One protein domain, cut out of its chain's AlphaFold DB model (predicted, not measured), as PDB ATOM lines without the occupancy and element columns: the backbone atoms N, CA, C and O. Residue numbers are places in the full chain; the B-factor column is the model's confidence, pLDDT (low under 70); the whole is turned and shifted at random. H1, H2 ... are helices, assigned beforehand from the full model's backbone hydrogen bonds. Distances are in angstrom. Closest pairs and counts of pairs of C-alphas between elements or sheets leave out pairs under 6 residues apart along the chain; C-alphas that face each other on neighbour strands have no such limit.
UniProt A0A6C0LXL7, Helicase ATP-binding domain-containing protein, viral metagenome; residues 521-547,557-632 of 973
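AT A GLANCE: This is residues 521 to 547 and 557 to 632 of the 973 residues of the protein "Helicase ATP-binding domain-containing protein" of viral metagenome (UniProt A0A6C0LXL7). This is a long rod of three helices: H2 is its spine, H1 packs on H2 residues 560 to 575, and H3 folds back along H2 residues 576 to 591. The 103 printed residues hold three named helices, in the order H1, H2, H3, and no named strand: all helix. It is loose, with a radius of gyration of the C-alphas of 17.4 A and spans of 62 by 23 by 17 A.

HOW THE PARTS SIT: H2, residues 557 to 593, touches H1, residues 522 to 546, opposite ways at a shallow tilt of 22 degrees; their closest C-alphas, Glu 564 and Ser 544, are 6.8 A apart. H2 and H3, residues 601 to 619, touch as a helical hairpin at 5 degrees, closest at C-alphas Thr 587 and Ile 608, 6.3 A. H1 and H3 are near each other. In H1, H2 and H3 every O i to N i+4 pair is within hydrogen-bond range.

IN THESE COORDINATES: H2 spans 52.9 A from C-alpha 557 at (-29.133, 16.485, -1.408). H1 spans 36.1 A; H3 spans 26.8 A, ending at C-alpha 619 (-20.621, -11.840, -8.847).

THE WHOLE: Residues 548 to 556 are cut out, a C-alpha gap of 10.4 A. Residues 595 to 600 stand free, with pLDDT under 70.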
ATOM      1  N   PHE A 521     -29.240 -26.254  -5.693       93.88
ATOM      2  CA  PHE A 521     -29.263 -25.072  -4.818       93.88
ATOM      3  C   PHE A 521     -29.912 -23.830  -5.439       93.88
ATOM      4  O   PHE A 521     -29.873 -22.763  -4.833       93.88
ATOM      5  N   TYR A 522     -30.511 -23.936  -6.626       92.69
ATOM      6  CA  TYR A 522     -31.010 -22.763  -7.351       92.69
ATOM      7  C   TYR A 522     -32.048 -21.966  -6.557       92.69
ATOM      8  O   TYR A 522     -31.889 -20.766  -6.350       92.69
ATOM      9  N   TYR A 523     -33.081 -22.630  -6.032       91.44
ATOM     10  CA  TYR A 523     -34.104 -21.954  -5.227       91.44
ATOM     11  C   TYR A 523     -33.547 -21.424  -3.895       91.44
ATOM     12  O   TYR A 523     -33.936 -20.338  -3.469       91.44
ATOM     13  N   ASP A 524     -32.586 -22.123  -3.281       93.12
ATOM     14  CA  ASP A 524     -31.909 -21.660  -2.062       93.12
ATOM     15  C   ASP A 524     -31.084 -20.389  -2.310       93.12
ATOM     16  O   ASP A 524     -30.978 -19.520  -1.439       93.12
ATOM     17  N   ASN A 525     -30.466 -20.286  -3.485       92.69
ATOM     18  CA  ASN A 525     -29.702 -19.116  -3.897       92.69
ATOM     19  C   ASN A 525     -30.636 -17.951  -4.231       92.69
ATOM     20  O   ASN A 525     -30.413 -16.837  -3.754       92.69
ATOM     21  N   LEU A 526     -31.720 -18.202  -4.971       91.25
ATOM     22  CA  LEU A 526     -32.745 -17.194  -5.242       91.25
ATOM     23  C   LEU A 526     -33.348 -16.633  -3.944       91.25
ATOM     24  O   LEU A 526     -33.435 -15.416  -3.791       91.25
ATOM     25  N   ASP A 527     -33.711 -17.487  -2.984       92.81
ATOM     26  CA  ASP A 527     -34.267 -17.034  -1.705       92.81
ATOM     27  C   ASP A 527     -33.233 -16.248  -0.883       92.81
ATOM     28  O   ASP A 527     -33.542 -15.186  -0.337       92.81
ATOM     29  N   TYR A 528     -31.970 -16.693  -0.857       92.81
ATOM     30  CA  TYR A 528     -30.893 -15.942  -0.210       92.81
ATOM     31  C   TYR A 528     -30.722 -14.546  -0.824       92.81
ATOM     32  O   TYR A 528     -30.735 -13.551  -0.097       92.81
ATOM     33  N   THR A 529     -30.600 -14.454  -2.151       90.25
ATOM     34  CA  THR A 529     -30.412 -13.174  -2.854       90.25
ATOM     35  C   THR A 529     -31.603 -12.230  -2.660       90.25
ATOM     36  O   THR A 529     -31.403 -11.052  -2.348       90.25
ATOM     37  N   TYR A 530     -32.835 -12.744  -2.729       92.06
ATOM     38  CA  TYR A 530     -34.054 -11.990  -2.429       92.06
ATOM     39  C   TYR A 530     -34.047 -11.432  -0.997       92.06
ATOM     40  O   TYR A 530     -34.283 -10.240  -0.783       92.06
ATOM     41  N   ASN A 531     -33.732 -12.268  -0.005       93.12
ATOM     42  CA  ASN A 531     -33.705 -11.851   1.396       93.12
ATOM     43  C   ASN A 531     -32.621 -10.791   1.658       93.12
ATOM     44  O   ASN A 531     -32.871  -9.831   2.393       93.12
ATOM     45  N   GLN A 532     -31.448 -10.907   1.025       91.88
ATOM     46  CA  GLN A 532     -30.399  -9.884   1.102       91.88
ATOM     47  C   GLN A 532     -30.845  -8.561   0.472       91.88
ATOM     48  O   GLN A 532     -30.675  -7.513   1.093       91.88
ATOM     49  N   PHE A 533     -31.507  -8.596  -0.689       91.38
ATOM     50  CA  PHE A 533     -32.081  -7.405  -1.321       91.38
ATOM     51  C   PHE A 533     -33.117  -6.709  -0.419       91.38
ATOM     52  O   PHE A 533     -33.077  -5.491  -0.224       91.38
ATOM     53  N   MET A 534     -34.031  -7.473   0.187       91.81
ATOM     54  CA  MET A 534     -35.054  -6.927   1.086       91.81
ATOM     55  C   MET A 534     -34.446  -6.338   2.364       91.81
ATOM     56  O   MET A 534     -34.871  -5.270   2.816       91.81
ATOM     57  N   ASN A 535     -33.435  -6.993   2.939       92.38
ATOM     58  CA  ASN A 535     -32.714  -6.487   4.106       92.38
ATOM     59  C   ASN A 535     -31.929  -5.213   3.779       92.38
ATOM     60  O   ASN A 535     -32.027  -4.237   4.523       92.38
ATOM     61  N   PHE A 536     -31.221  -5.192   2.649       91.88
ATOM     62  CA  PHE A 536     -30.537  -4.006   2.143       91.88
ATOM     63  C   PHE A 536     -31.509  -2.838   1.959       91.88
ATOM     64  O   PHE A 536     -31.266  -1.752   2.476       91.88
ATOM     65  N   THR A 537     -32.659  -3.070   1.320       89.69
ATOM     66  CA  THR A 537     -33.675  -2.033   1.084       89.69
ATOM     67  C   THR A 537     -34.200  -1.446   2.396       89.69
ATOM     68  O   THR A 537     -34.331  -0.229   2.537       89.69
ATOM     69  N   LYS A 538     -34.451  -2.294   3.403       91.50
ATOM     70  CA  LYS A 538     -34.831  -1.841   4.752       91.50
ATOM     71  C   LYS A 538     -33.725  -1.007   5.399       91.50
ATOM     72  O   LYS A 538     -34.009   0.082   5.893       91.50
ATOM     73  N   LYS A 539     -32.475  -1.485   5.374       90.62
ATOM     74  CA  LYS A 539     -31.328  -0.761   5.942       90.62
ATOM     75  C   LYS A 539     -31.092   0.579   5.242       90.62
ATOM     76  O   LYS A 539     -30.934   1.580   5.932       90.62
ATOM     77  N   LYS A 540     -31.139   0.619   3.904       88.62
ATOM     78  CA  LYS A 540     -30.999   1.834   3.085       88.62
ATOM     79  C   LYS A 540     -32.076   2.858   3.433       88.62
ATOM     80  O   LYS A 540     -31.754   4.019   3.655       88.62
ATOM     81  N   ASN A 541     -33.331   2.428   3.577       88.06
ATOM     82  CA  ASN A 541     -34.426   3.314   3.980       88.06
ATOM     83  C   ASN A 541     -34.229   3.890   5.391       88.06
ATOM     84  O   ASN A 541     -34.481   5.073   5.611       88.06
ATOM     85  N   THR A 542     -33.771   3.080   6.350       89.31
ATOM     86  CA  THR A 542     -33.467   3.548   7.712       89.31
ATOM     87  C   THR A 542     -32.267   4.495   7.726       89.31
ATOM     88  O   THR A 542     -32.330   5.549   8.352       89.31
ATOM     89  N   PHE A 543     -31.200   4.161   6.996       87.75
ATOM     90  CA  PHE A 543     -30.014   5.002   6.843       87.75
ATOM     91  C   PHE A 543     -30.385   6.357   6.228       87.75
ATOM     92  O   PHE A 543     -30.131   7.387   6.841       87.75
ATOM     93  N   SER A 544     -31.108   6.358   5.103       85.06
ATOM     94  CA  SER A 544     -31.585   7.566   4.412       85.06
ATOM     95  C   SER A 544     -32.432   8.487   5.303       85.06
ATOM     96  O   SER A 544     -32.339   9.712   5.195       85.06
ATOM     97  N   LYS A 545     -33.252   7.917   6.201       85.94
ATOM     98  CA  LYS A 545     -34.061   8.671   7.178       85.94
ATOM     99  C   LYS A 545     -33.241   9.252   8.334       85.94
ATOM    100  O   LYS A 545     -33.641  10.266   8.898       85.94
ATOM    101  N   ASN A 546     -32.129   8.614   8.693       85.00
ATOM    102  CA  ASN A 546     -31.285   9.013   9.821       85.00
ATOM    103  C   ASN A 546     -30.214  10.050   9.449       85.00
ATOM    104  O   ASN A 546     -29.601  10.625  10.349       85.00
ATOM    105  N   ILE A 547     -29.996  10.315   8.157       82.12
ATOM    106  CA  ILE A 547     -29.088  11.370   7.691       82.12
ATOM    107  C   ILE A 547     -29.670  12.742   8.070       82.12
ATOM    108  O   ILE A 547     -30.763  13.111   7.637       82.12
ATOM    109  N   GLN A 557     -28.609  17.580  -0.603       76.94
ATOM    110  CA  GLN A 557     -29.133  16.485  -1.408       76.94
ATOM    111  C   GLN A 557     -28.004  15.725  -2.109       76.94
ATOM    112  O   GLN A 557     -27.968  14.495  -2.052       76.94
ATOM    113  N   GLN A 558     -27.027  16.443  -2.665       79.88
ATOM    114  CA  GLN A 558     -25.849  15.829  -3.277       79.88
ATOM    115  C   GLN A 558     -24.968  15.089  -2.250       79.88
ATOM    116  O   GLN A 558     -24.439  14.012  -2.532       79.88
ATOM    117  N   GLU A 559     -24.815  15.640  -1.043       78.44
ATOM    118  CA  GLU A 559     -24.121  14.973   0.068       78.44
ATOM    119  C   GLU A 559     -24.845  13.694   0.509       78.44
ATOM    120  O   GLU A 559     -24.211  12.654   0.707       78.44
ATOM    121  N   LYS A 560     -26.182  13.741   0.590       82.25
ATOM    122  CA  LYS A 560     -27.013  12.578   0.922       82.25
ATOM    123  C   LYS A 560     -26.820  11.441  -0.073       82.25
ATOM    124  O   LYS A 560     -26.595  10.305   0.339       82.25
ATOM    125  N   GLU A 561     -26.849  11.748  -1.367       81.56
ATOM    126  CA  GLU A 561     -26.645  10.764  -2.435       81.56
ATOM    127  C   GLU A 561     -25.253  10.118  -2.371       81.56
ATOM    128  O   GLU A 561     -25.129   8.901  -2.524       81.56
ATOM    129  N   LYS A 562     -24.197  10.893  -2.077       84.06
ATOM    130  CA  LYS A 562     -22.837  10.351  -1.884       84.06
ATOM    131  C   LYS A 562     -22.759   9.403  -0.685       84.06
ATOM    132  O   LYS A 562     -22.163   8.330  -0.796       84.06
ATOM    133  N   MET A 563     -23.363   9.777   0.446       81.50
ATOM    134  CA  MET A 563     -23.395   8.938   1.650       81.50
ATOM    135  C   MET A 563     -24.186   7.645   1.422       81.50
ATOM    136  O   MET A 563     -23.733   6.571   1.819       81.50
ATOM    137  N   GLU A 564     -25.336   7.722   0.748       84.38
ATOM    138  CA  GLU A 564     -26.141   6.551   0.385       84.38
ATOM    139  C   GLU A 564     -25.404   5.616  -0.578       84.38
ATOM    140  O   GLU A 564     -25.462   4.398  -0.405       84.38
ATOM    141  N   LYS A 565     -24.667   6.168  -1.550       85.44
ATOM    142  CA  LYS A 565     -23.864   5.379  -2.488       85.44
ATOM    143  C   LYS A 565     -22.721   4.640  -1.786       85.44
ATOM    144  O   LYS A 565     -22.549   3.448  -2.008       85.44
ATOM    145  N   SER A 566     -21.994   5.307  -0.886       86.56
ATOM    146  CA  SER A 566     -20.931   4.656  -0.103       86.56
ATOM    147  C   SER A 566     -21.478   3.574   0.839       86.56
ATOM    148  O   SER A 566     -20.848   2.535   1.033       86.56
ATOM    149  N   PHE A 567     -22.662   3.795   1.420       88.62
ATOM    150  CA  PHE A 567     -23.354   2.781   2.218       88.62
ATOM    151  C   PHE A 567     -23.719   1.549   1.376       88.62
ATOM    152  O   PHE A 567     -23.488   0.418   1.804       88.62
ATOM    153  N   GLU A 568     -24.251   1.767   0.171       89.19
ATOM    154  CA  GLU A 568     -24.588   0.702  -0.775       89.19
ATOM    155  C   GLU A 568     -23.360  -0.105  -1.206       89.19
ATOM    156  O   GLU A 568     -23.406  -1.331  -1.143       89.19
ATOM    157  N   GLU A 569     -22.251   0.556  -1.542       88.50
ATOM    158  CA  GLU A 569     -20.985  -0.100  -1.899       88.50
ATOM    159  C   GLU A 569     -20.475  -1.007  -0.763       88.50
ATOM    160  O   GLU A 569     -20.159  -2.173  -1.000       88.50
ATOM    161  N   LYS A 570     -20.487  -0.532   0.491       89.88
ATOM    162  CA  LYS A 570     -20.044  -1.322   1.659       89.88
ATOM    163  C   LYS A 570     -20.922  -2.546   1.936       89.88
ATOM    164  O   LYS A 570     -20.408  -3.633   2.206       89.88
ATOM    165  N   GLU A 571     -22.246  -2.383   1.908       91.00
ATOM    166  CA  GLU A 571     -23.171  -3.512   2.093       91.00
ATOM    167  C   GLU A 571     -23.047  -4.515   0.933       91.00
ATOM    168  O   GLU A 571     -23.105  -5.726   1.161       91.00
ATOM    169  N   PHE A 572     -22.810  -4.031  -0.291       91.06
ATOM    170  CA  PHE A 572     -22.631  -4.879  -1.466       91.06
ATOM    171  C   PHE A 572     -21.324  -5.681  -1.407       91.06
ATOM    172  O   PHE A 572     -21.344  -6.887  -1.646       91.06
ATOM    173  N   GLU A 573     -20.205  -5.084  -0.984       89.31
ATOM    174  CA  GLU A 573     -18.947  -5.816  -0.756       89.31
ATOM    175  C   GLU A 573     -19.104  -6.955   0.266       89.31
ATOM    176  O   GLU A 573     -18.583  -8.057   0.073       89.31
ATOM    177  N   SER A 574     -19.840  -6.708   1.355       90.06
ATOM    178  CA  SER A 574     -20.147  -7.730   2.365       90.06
ATOM    179  C   SER A 574     -20.993  -8.867   1.781       90.06
ATOM    180  O   SER A 574     -20.714 -10.048   2.007       90.06
ATOM    181  N   TYR A 575     -21.996  -8.525   0.970       91.25
ATOM    182  CA  TYR A 575     -22.817  -9.494   0.249       91.25
ATOM    183  C   TYR A 575     -21.987 -10.373  -0.701       91.25
ATOM    184  O   TYR A 575     -22.120 -11.598  -0.656       91.25
ATOM    185  N   ILE A 576     -21.070  -9.787  -1.478       91.25
ATOM    186  CA  ILE A 576     -20.171 -10.526  -2.380       91.25
ATOM    187  C   ILE A 576     -19.277 -11.507  -1.607       91.25
ATOM    188  O   ILE A 576     -19.171 -12.673  -1.991       91.25
ATOM    189  N   LYS A 577     -18.692 -11.091  -0.473       91.69
ATOM    190  CA  LYS A 577     -17.895 -11.991   0.387       91.69
ATOM    191  C   LYS A 577     -18.715 -13.186   0.879       91.69
ATOM    192  O   LYS A 577     -18.239 -14.320   0.839       91.69
ATOM    193  N   ASN A 578     -19.960 -12.951   1.295       92.19
ATOM    194  CA  ASN A 578     -20.849 -14.019   1.753       92.19
ATOM    195  C   ASN A 578     -21.247 -14.983   0.625       92.19
ATOM    196  O   ASN A 578     -21.340 -16.187   0.872       92.19
ATOM    197  N   LEU A 579     -21.448 -14.487  -0.602       91.69
ATOM    198  CA  LEU A 579     -21.711 -15.341  -1.763       91.69
ATOM    199  C   LEU A 579     -20.542 -16.291  -2.047       91.69
ATOM    200  O   LEU A 579     -20.780 -17.474  -2.270       91.69
ATOM    201  N   ILE A 580     -19.295 -15.811  -1.980       91.19
ATOM    202  CA  ILE A 580     -18.101 -16.650  -2.197       91.19
ATOM    203  C   ILE A 580     -18.043 -17.786  -1.165       91.19
ATOM    204  O   ILE A 580     -17.932 -18.954  -1.532       91.19
ATOM    205  N   ILE A 581     -18.230 -17.469   0.121       92.88
ATOM    206  CA  ILE A 581     -18.253 -18.477   1.198       92.88
ATOM    207  C   ILE A 581     -19.366 -19.510   0.962       92.88
ATOM    208  O   ILE A 581     -19.190 -20.710   1.194       92.88
ATOM    209  N   ARG A 582     -20.537 -19.053   0.505       94.62
ATOM    210  CA  ARG A 582     -21.694 -19.915   0.249       94.62
ATOM    211  C   ARG A 582     -21.466 -20.836  -0.957       94.62
ATOM    212  O   ARG A 582     -21.793 -22.019  -0.849       94.62
ATOM    213  N   LYS A 583     -20.847 -20.331  -2.032       94.06
ATOM    214  CA  LYS A 583     -20.416 -21.102  -3.214       94.06
ATOM    215  C   LYS A 583     -19.499 -22.256  -2.810       94.06
ATOM    216  O   LYS A 583     -19.760 -23.400  -3.182       94.06
ATOM    217  N   ASP A 584     -18.486 -21.984  -1.988       92.31
ATOM    218  CA  ASP A 584     -17.536 -23.005  -1.526       92.31
ATOM    219  C   ASP A 584     -18.222 -24.077  -0.672       92.31
ATOM    220  O   ASP A 584     -18.002 -25.275  -0.863       92.31
ATOM    221  N   LYS A 585     -19.108 -23.662   0.245       93.81
ATOM    222  CA  LYS A 585     -19.877 -24.593   1.081       93.81
ATOM    223  C   LYS A 585     -20.767 -25.508   0.238       93.81
ATOM    224  O   LYS A 585     -20.769 -26.715   0.453       93.81
ATOM    225  N   GLN A 586     -21.520 -24.944  -0.704       94.44
ATOM    226  CA  GLN A 586     -22.420 -25.705  -1.576       94.44
ATOM    227  C   GLN A 586     -21.658 -26.646  -2.516       94.44
ATOM    228  O   GLN A 586     -22.105 -27.770  -2.738       94.44
ATOM    229  N   THR A 587     -20.485 -26.233  -3.005       91.69
ATOM    230  CA  THR A 587     -19.606 -27.095  -3.813       91.69
ATOM    231  C   THR A 587     -19.195 -28.340  -3.025       91.69
ATOM    232  O   THR A 587     -19.405 -29.454  -3.502       91.69
ATOM    233  N   ARG A 588     -18.739 -28.172  -1.774       90.88
ATOM    234  CA  ARG A 588     -18.408 -29.303  -0.887       90.88
ATOM    235  C   ARG A 588     -19.614 -30.200  -0.609       90.88
ATOM    236  O   ARG A 588     -19.480 -31.414  -0.626       90.88
ATOM    237  N   MET A 589     -20.801 -29.622  -0.405       90.19
ATOM    238  CA  MET A 589     -22.028 -30.402  -0.191       90.19
ATOM    239  C   MET A 589     -22.387 -31.282  -1.399       90.19
ATOM    240  O   MET A 589     -22.822 -32.415  -1.207       90.19
ATOM    241  N   ILE A 590     -22.198 -30.787  -2.631       88.44
ATOM    242  CA  ILE A 590     -22.380 -31.597  -3.848       88.44
ATOM    243  C   ILE A 590     -21.363 -32.736  -3.873       88.44
ATOM    244  O   ILE A 590     -21.757 -33.888  -4.039       88.44
ATOM    245  N   GLU A 591     -20.082 -32.434  -3.663       87.38
ATOM    246  CA  GLU A 591     -19.018 -33.443  -3.639       87.38
ATOM    247  C   GLU A 591     -19.292 -34.529  -2.590       87.38
ATOM    248  O   GLU A 591     -19.215 -35.713  -2.903       87.38
ATOM    249  N   ASP A 592     -19.687 -34.140  -1.375       85.44
ATOM    250  CA  ASP A 592     -20.020 -35.051  -0.278       85.44
ATOM    251  C   ASP A 592     -21.228 -35.943  -0.600       85.44
ATOM    252  O   ASP A 592     -21.211 -37.134  -0.283       85.44
ATOM    253  N   SER A 593     -22.254 -35.401  -1.267       81.06
ATOM    254  CA  SER A 593     -23.479 -36.143  -1.609       81.06
ATOM    255  C   SER A 593     -23.259 -37.291  -2.602       81.06
ATOM    256  O   SER A 593     -24.060 -38.222  -2.642       81.06
ATOM    257  N   HIS A 594     -22.158 -37.259  -3.360       79.31
ATOM    258  CA  HIS A 594     -21.826 -38.244  -4.396       79.31
ATOM    259  C   HIS A 594     -20.684 -39.197  -4.002       79.31
ATOM    260  O   HIS A 594     -20.284 -40.027  -4.814       79.31
ATOM    261  N   LYS A 595     -20.174 -39.142  -2.759       69.56
ATOM    262  CA  LYS A 595     -19.029 -39.965  -2.295       69.56
ATOM    263  C   LYS A 595     -19.287 -41.479  -2.220       69.56
ATOM    264  O   LYS A 595     -18.321 -42.234  -2.192       69.56
ATOM    265  N   ASN A 596     -20.547 -41.928  -2.209       61.75
ATOM    266  CA  ASN A 596     -20.919 -43.333  -1.973       61.75
ATOM    267  C   ASN A 596     -21.683 -43.999  -3.135       61.75
ATOM    268  O   ASN A 596     -22.184 -45.109  -2.958       61.75
ATOM    269  N   ASP A 597     -21.795 -43.356  -4.305       61.97
ATOM    270  CA  ASP A 597     -22.673 -43.827  -5.383       61.97
ATOM    271  C   ASP A 597     -21.939 -43.921  -6.735       61.97
ATOM    272  O   ASP A 597     -21.428 -42.936  -7.267       61.97
ATOM    273  N   SER A 598     -21.876 -45.122  -7.320       52.72
ATOM    274  CA  SER A 598     -21.074 -45.409  -8.531       52.72
ATOM    275  C   SER A 598     -21.625 -44.790  -9.832       52.72
ATOM    276  O   SER A 598     -20.977 -44.844 -10.878       52.72
ATOM    277  N   ILE A 599     -22.816 -44.181  -9.788       55.59
ATOM    278  CA  ILE A 599     -23.576 -43.730 -10.966       55.59
ATOM    279  C   ILE A 599     -23.356 -42.230 -11.300       55.59
ATOM    280  O   ILE A 599     -23.754 -41.785 -12.381       55.59
ATOM    281  N   SER A 600     -22.685 -41.421 -10.464       65.62
ATOM    282  CA  SER A 600     -22.909 -39.959 -10.480       65.62
ATOM    283  C   SER A 600     -21.728 -39.006 -10.748       65.62
ATOM    284  O   SER A 600     -21.929 -37.797 -10.656       65.62
ATOM    285  N   GLU A 601     -20.545 -39.441 -11.204       76.69
ATOM    286  CA  GLU A 601     -19.463 -38.477 -11.522       76.69
ATOM    287  C   GLU A 601     -19.861 -37.429 -12.579       76.69
ATOM    288  O   GLU A 601     -19.501 -36.253 -12.487       76.69
ATOM    289  N   LYS A 602     -20.594 -37.849 -13.617       81.69
ATOM    290  CA  LYS A 602     -21.044 -36.945 -14.687       81.69
ATOM    291  C   LYS A 602     -22.066 -35.932 -14.172       81.69
ATOM    292  O   LYS A 602     -22.009 -34.773 -14.566       81.69
ATOM    293  N   ILE A 603     -22.981 -36.368 -13.306       84.94
ATOM    294  CA  ILE A 603     -24.012 -35.508 -12.713       84.94
ATOM    295  C   ILE A 603     -23.350 -34.498 -11.776       84.94
ATOM    296  O   ILE A 603     -23.608 -33.306 -11.905       84.94
ATOM    297  N   MET A 604     -22.428 -34.953 -10.923       88.06
ATOM    298  CA  MET A 604     -21.645 -34.097 -10.031       88.06
ATOM    299  C   MET A 604     -20.891 -33.008 -10.807       88.06
ATOM    300  O   MET A 604     -21.009 -31.828 -10.487       88.06
ATOM    301  N   LYS A 605     -20.179 -33.376 -11.882       87.88
ATOM    302  CA  LYS A 605     -19.468 -32.412 -12.745       87.88
ATOM    303  C   LYS A 605     -20.419 -31.364 -13.335       87.88
ATOM    304  O   LYS A 605     -20.097 -30.179 -13.317       87.88
ATOM    305  N   ILE A 606     -21.595 -31.779 -13.816       88.62
ATOM    306  CA  ILE A 606     -22.619 -30.859 -14.343       88.62
ATOM    307  C   ILE A 606     -23.130 -29.920 -13.243       88.62
ATOM    308  O   ILE A 606     -23.186 -28.715 -13.467       88.62
ATOM    309  N   GLN A 607     -23.455 -30.442 -12.056       92.38
ATOM    310  CA  GLN A 607     -23.943 -29.643 -10.926       92.38
ATOM    311  C   GLN A 607     -22.919 -28.591 -10.480       92.38
ATOM    312  O   GLN A 607     -23.294 -27.441 -10.267       92.38
ATOM    313  N   ILE A 608     -21.632 -28.950 -10.393       91.12
ATOM    314  CA  ILE A 608     -20.554 -28.018 -10.020       91.12
ATOM    315  C   ILE A 608     -20.387 -26.920 -11.077       91.12
ATOM    316  O   ILE A 608     -20.307 -25.743 -10.728       91.12
ATOM    317  N   ILE A 609     -20.374 -27.279 -12.366       93.12
ATOM    318  CA  ILE A 609     -20.282 -26.301 -13.465       93.12
ATOM    319  C   ILE A 609     -21.479 -25.342 -13.433       93.12
ATOM    320  O   ILE A 609     -21.303 -24.129 -13.526       93.12
ATOM    321  N   ASN A 610     -22.689 -25.874 -13.266       93.06
ATOM    322  CA  ASN A 610     -23.912 -25.080 -13.195       93.06
ATOM    323  C   ASN A 610     -23.909 -24.130 -11.995       93.06
ATOM    324  O   ASN A 610     -24.209 -22.950 -12.162       93.06
ATOM    325  N   LEU A 611     -23.516 -24.622 -10.815       92.94
ATOM    326  CA  LEU A 611     -23.388 -23.814  -9.605       92.94
ATOM    327  C   LEU A 611     -22.372 -22.688  -9.810       92.94
ATOM    328  O   LEU A 611     -22.640 -21.542  -9.459       92.94
ATOM    329  N   HIS A 612     -21.220 -22.997 -10.409       92.81
ATOM    330  CA  HIS A 612     -20.212 -21.991 -10.715       92.81
ATOM    331  C   HIS A 612     -20.789 -20.893 -11.613       92.81
ATOM    332  O   HIS A 612     -20.722 -19.726 -11.236       92.81
ATOM    333  N   ASN A 613     -21.419 -21.268 -12.730       91.44
ATOM    334  CA  ASN A 613     -22.032 -20.328 -13.669       91.44
ATOM    335  C   ASN A 613     -23.105 -19.446 -13.007       91.44
ATOM    336  O   ASN A 613     -23.165 -18.251 -13.283       91.44
ATOM    337  N   GLU A 614     -23.924 -20.013 -12.116       90.38
ATOM    338  CA  GLU A 614     -24.954 -19.266 -11.387       90.38
ATOM    339  C   GLU A 614     -24.335 -18.202 -10.467       90.38
ATOM    340  O   GLU A 614     -24.756 -17.044 -10.465       90.38
ATOM    341  N   TYR A 615     -23.283 -18.557  -9.721       91.38
ATOM    342  CA  TYR A 615     -22.575 -17.591  -8.880       91.38
ATOM    343  C   TYR A 615     -21.837 -16.529  -9.691       91.38
ATOM    344  O   TYR A 615     -21.848 -15.372  -9.279       91.38
ATOM    345  N   GLU A 616     -21.246 -16.869 -10.839       90.62
ATOM    346  CA  GLU A 616     -20.642 -15.870 -11.731       90.62
ATOM    347  C   GLU A 616     -21.676 -14.823 -12.187       90.62
ATOM    348  O   GLU A 616     -21.357 -13.637 -12.270       90.62
ATOM    349  N   GLU A 617     -22.938 -15.206 -12.414       87.00
ATOM    350  CA  GLU A 617     -24.006 -14.247 -12.740       87.00
ATOM    351  C   GLU A 617     -24.271 -13.256 -11.591       87.00
ATOM    352  O   GLU A 617     -24.525 -12.071 -11.831       87.00
ATOM    353  N   TYR A 618     -24.192 -13.705 -10.335       86.88
ATOM    354  CA  TYR A 618     -24.341 -12.825  -9.173       86.88
ATOM    355  C   TYR A 618     -23.099 -11.963  -8.917       86.88
ATOM    356  O   TYR A 618     -23.249 -10.790  -8.577       86.88
ATOM    357  N   LEU A 619     -21.897 -12.520  -9.094       87.69
ATOM    358  CA  LEU A 619     -20.621 -11.840  -8.847       87.69
ATOM    359  C   LEU A 619     -20.326 -10.740  -9.876       87.69
ATOM    360  O   LEU A 619     -19.694  -9.746  -9.535       87.69
ATOM    361  N   ASN A 620     -20.831 -10.873 -11.106       87.56
ATOM    362  CA  ASN A 620     -20.678  -9.863 -12.157       87.56
ATOM    363  C   ASN A 620     -21.587  -8.627 -11.985       87.56
ATOM    364  O   ASN A 620     -21.520  -7.695 -12.791       87.56
ATOM    365  N   LYS A 621     -22.461  -8.590 -10.969       87.19
ATOM    366  CA  LYS A 621     -23.341  -7.439 -10.704       87.19
ATOM    367  C   LYS A 621     -22.588  -6.340  -9.955       87.19
ATOM    368  O   LYS A 621     -21.725  -6.616  -9.133       87.19
ATOM    369  N   THR A 622     -22.956  -5.083 -10.204       84.56
ATOM    370  CA  THR A 622     -22.349  -3.905  -9.554       84.56
ATOM    371  C   THR A 622     -23.182  -3.340  -8.400       84.56
ATOM    372  O   THR A 622     -22.760  -2.386  -7.756       84.56
ATOM    373  N   SER A 623     -24.385  -3.871  -8.171       86.25
ATOM    374  CA  SER A 623     -25.306  -3.423  -7.123       86.25
ATOM    375  C   SER A 623     -26.330  -4.506  -6.775       86.25
ATOM    376  O   SER A 623     -26.448  -5.529  -7.463       86.25
ATOM    377  N   PHE A 624     -27.091  -4.290  -5.697       86.31
ATOM    378  CA  PHE A 624     -28.208  -5.157  -5.326       86.31
ATOM    379  C   PHE A 624     -29.322  -5.078  -6.376       86.31
ATOM    380  O   PHE A 624     -29.822  -4.002  -6.697       86.31
ATOM    381  N   ILE A 625     -29.756  -6.236  -6.874       83.38
ATOM    382  CA  ILE A 625     -30.850  -6.346  -7.842       83.38
ATOM    383  C   ILE A 625     -31.959  -7.182  -7.216       83.38
ATOM    384  O   ILE A 625     -31.684  -8.202  -6.585       83.38
ATOM    385  N   TYR A 626     -33.206  -6.756  -7.403       86.25
ATOM    386  CA  TYR A 626     -34.362  -7.560  -7.031       86.25
ATOM    387  C   TYR A 626     -34.367  -8.873  -7.823       86.25
ATOM    388  O   TYR A 626     -34.216  -8.876  -9.046       86.25
ATOM    389  N   VAL A 627     -34.573  -9.988  -7.126       84.94
ATOM    390  CA  VAL A 627     -34.652 -11.323  -7.722       84.94
ATOM    391  C   VAL A 627     -35.975 -11.957  -7.321       84.94
ATOM    392  O   VAL A 627     -36.308 -12.004  -6.144       84.94
ATOM    393  N   ASP A 628     -36.728 -12.457  -8.297       86.06
ATOM    394  CA  ASP A 628     -37.935 -13.239  -8.037       86.06
ATOM    395  C   ASP A 628     -37.547 -14.641  -7.547       86.06
ATOM    396  O   ASP A 628     -36.958 -15.433  -8.288       86.06
ATOM    397  N   LYS A 629     -37.896 -14.948  -6.295       85.81
ATOM    398  CA  LYS A 629     -37.526 -16.205  -5.638       85.81
ATOM    399  C   LYS A 629     -38.271 -17.444  -6.142       85.81
ATOM    400  O   LYS A 629     -37.849 -18.563  -5.862       85.81
ATOM    401  N   PHE A 630     -39.365 -17.268  -6.884       85.00
ATOM    402  CA  PHE A 630     -40.142 -18.368  -7.468       85.00
ATOM    403  C   PHE A 630     -39.944 -18.508  -8.975       85.00
ATOM    404  O   PHE A 630     -40.607 -19.344  -9.608       85.00
ATOM    405  N   LYS A 631     -39.039 -17.707  -9.543       87.88
ATOM    406  CA  LYS A 631     -38.648 -17.791 -10.942       87.88
ATOM    407  C   LYS A 631     -38.099 -19.184 -11.238       87.88
ATOM    408  O   LYS A 631     -37.267 -19.714 -10.510       87.88
ATOM    409  N   LYS A 632     -38.585 -19.786 -12.320       90.62
ATOM    410  CA  LYS A 632     -38.080 -21.068 -12.820       90.62
ATOM    411  C   LYS A 632     -36.779 -20.867 -13.591       90.62
ATOM    412  O   LYS A 632     -36.621 -19.851 -14.278       90.62
TER     413      LYS A 632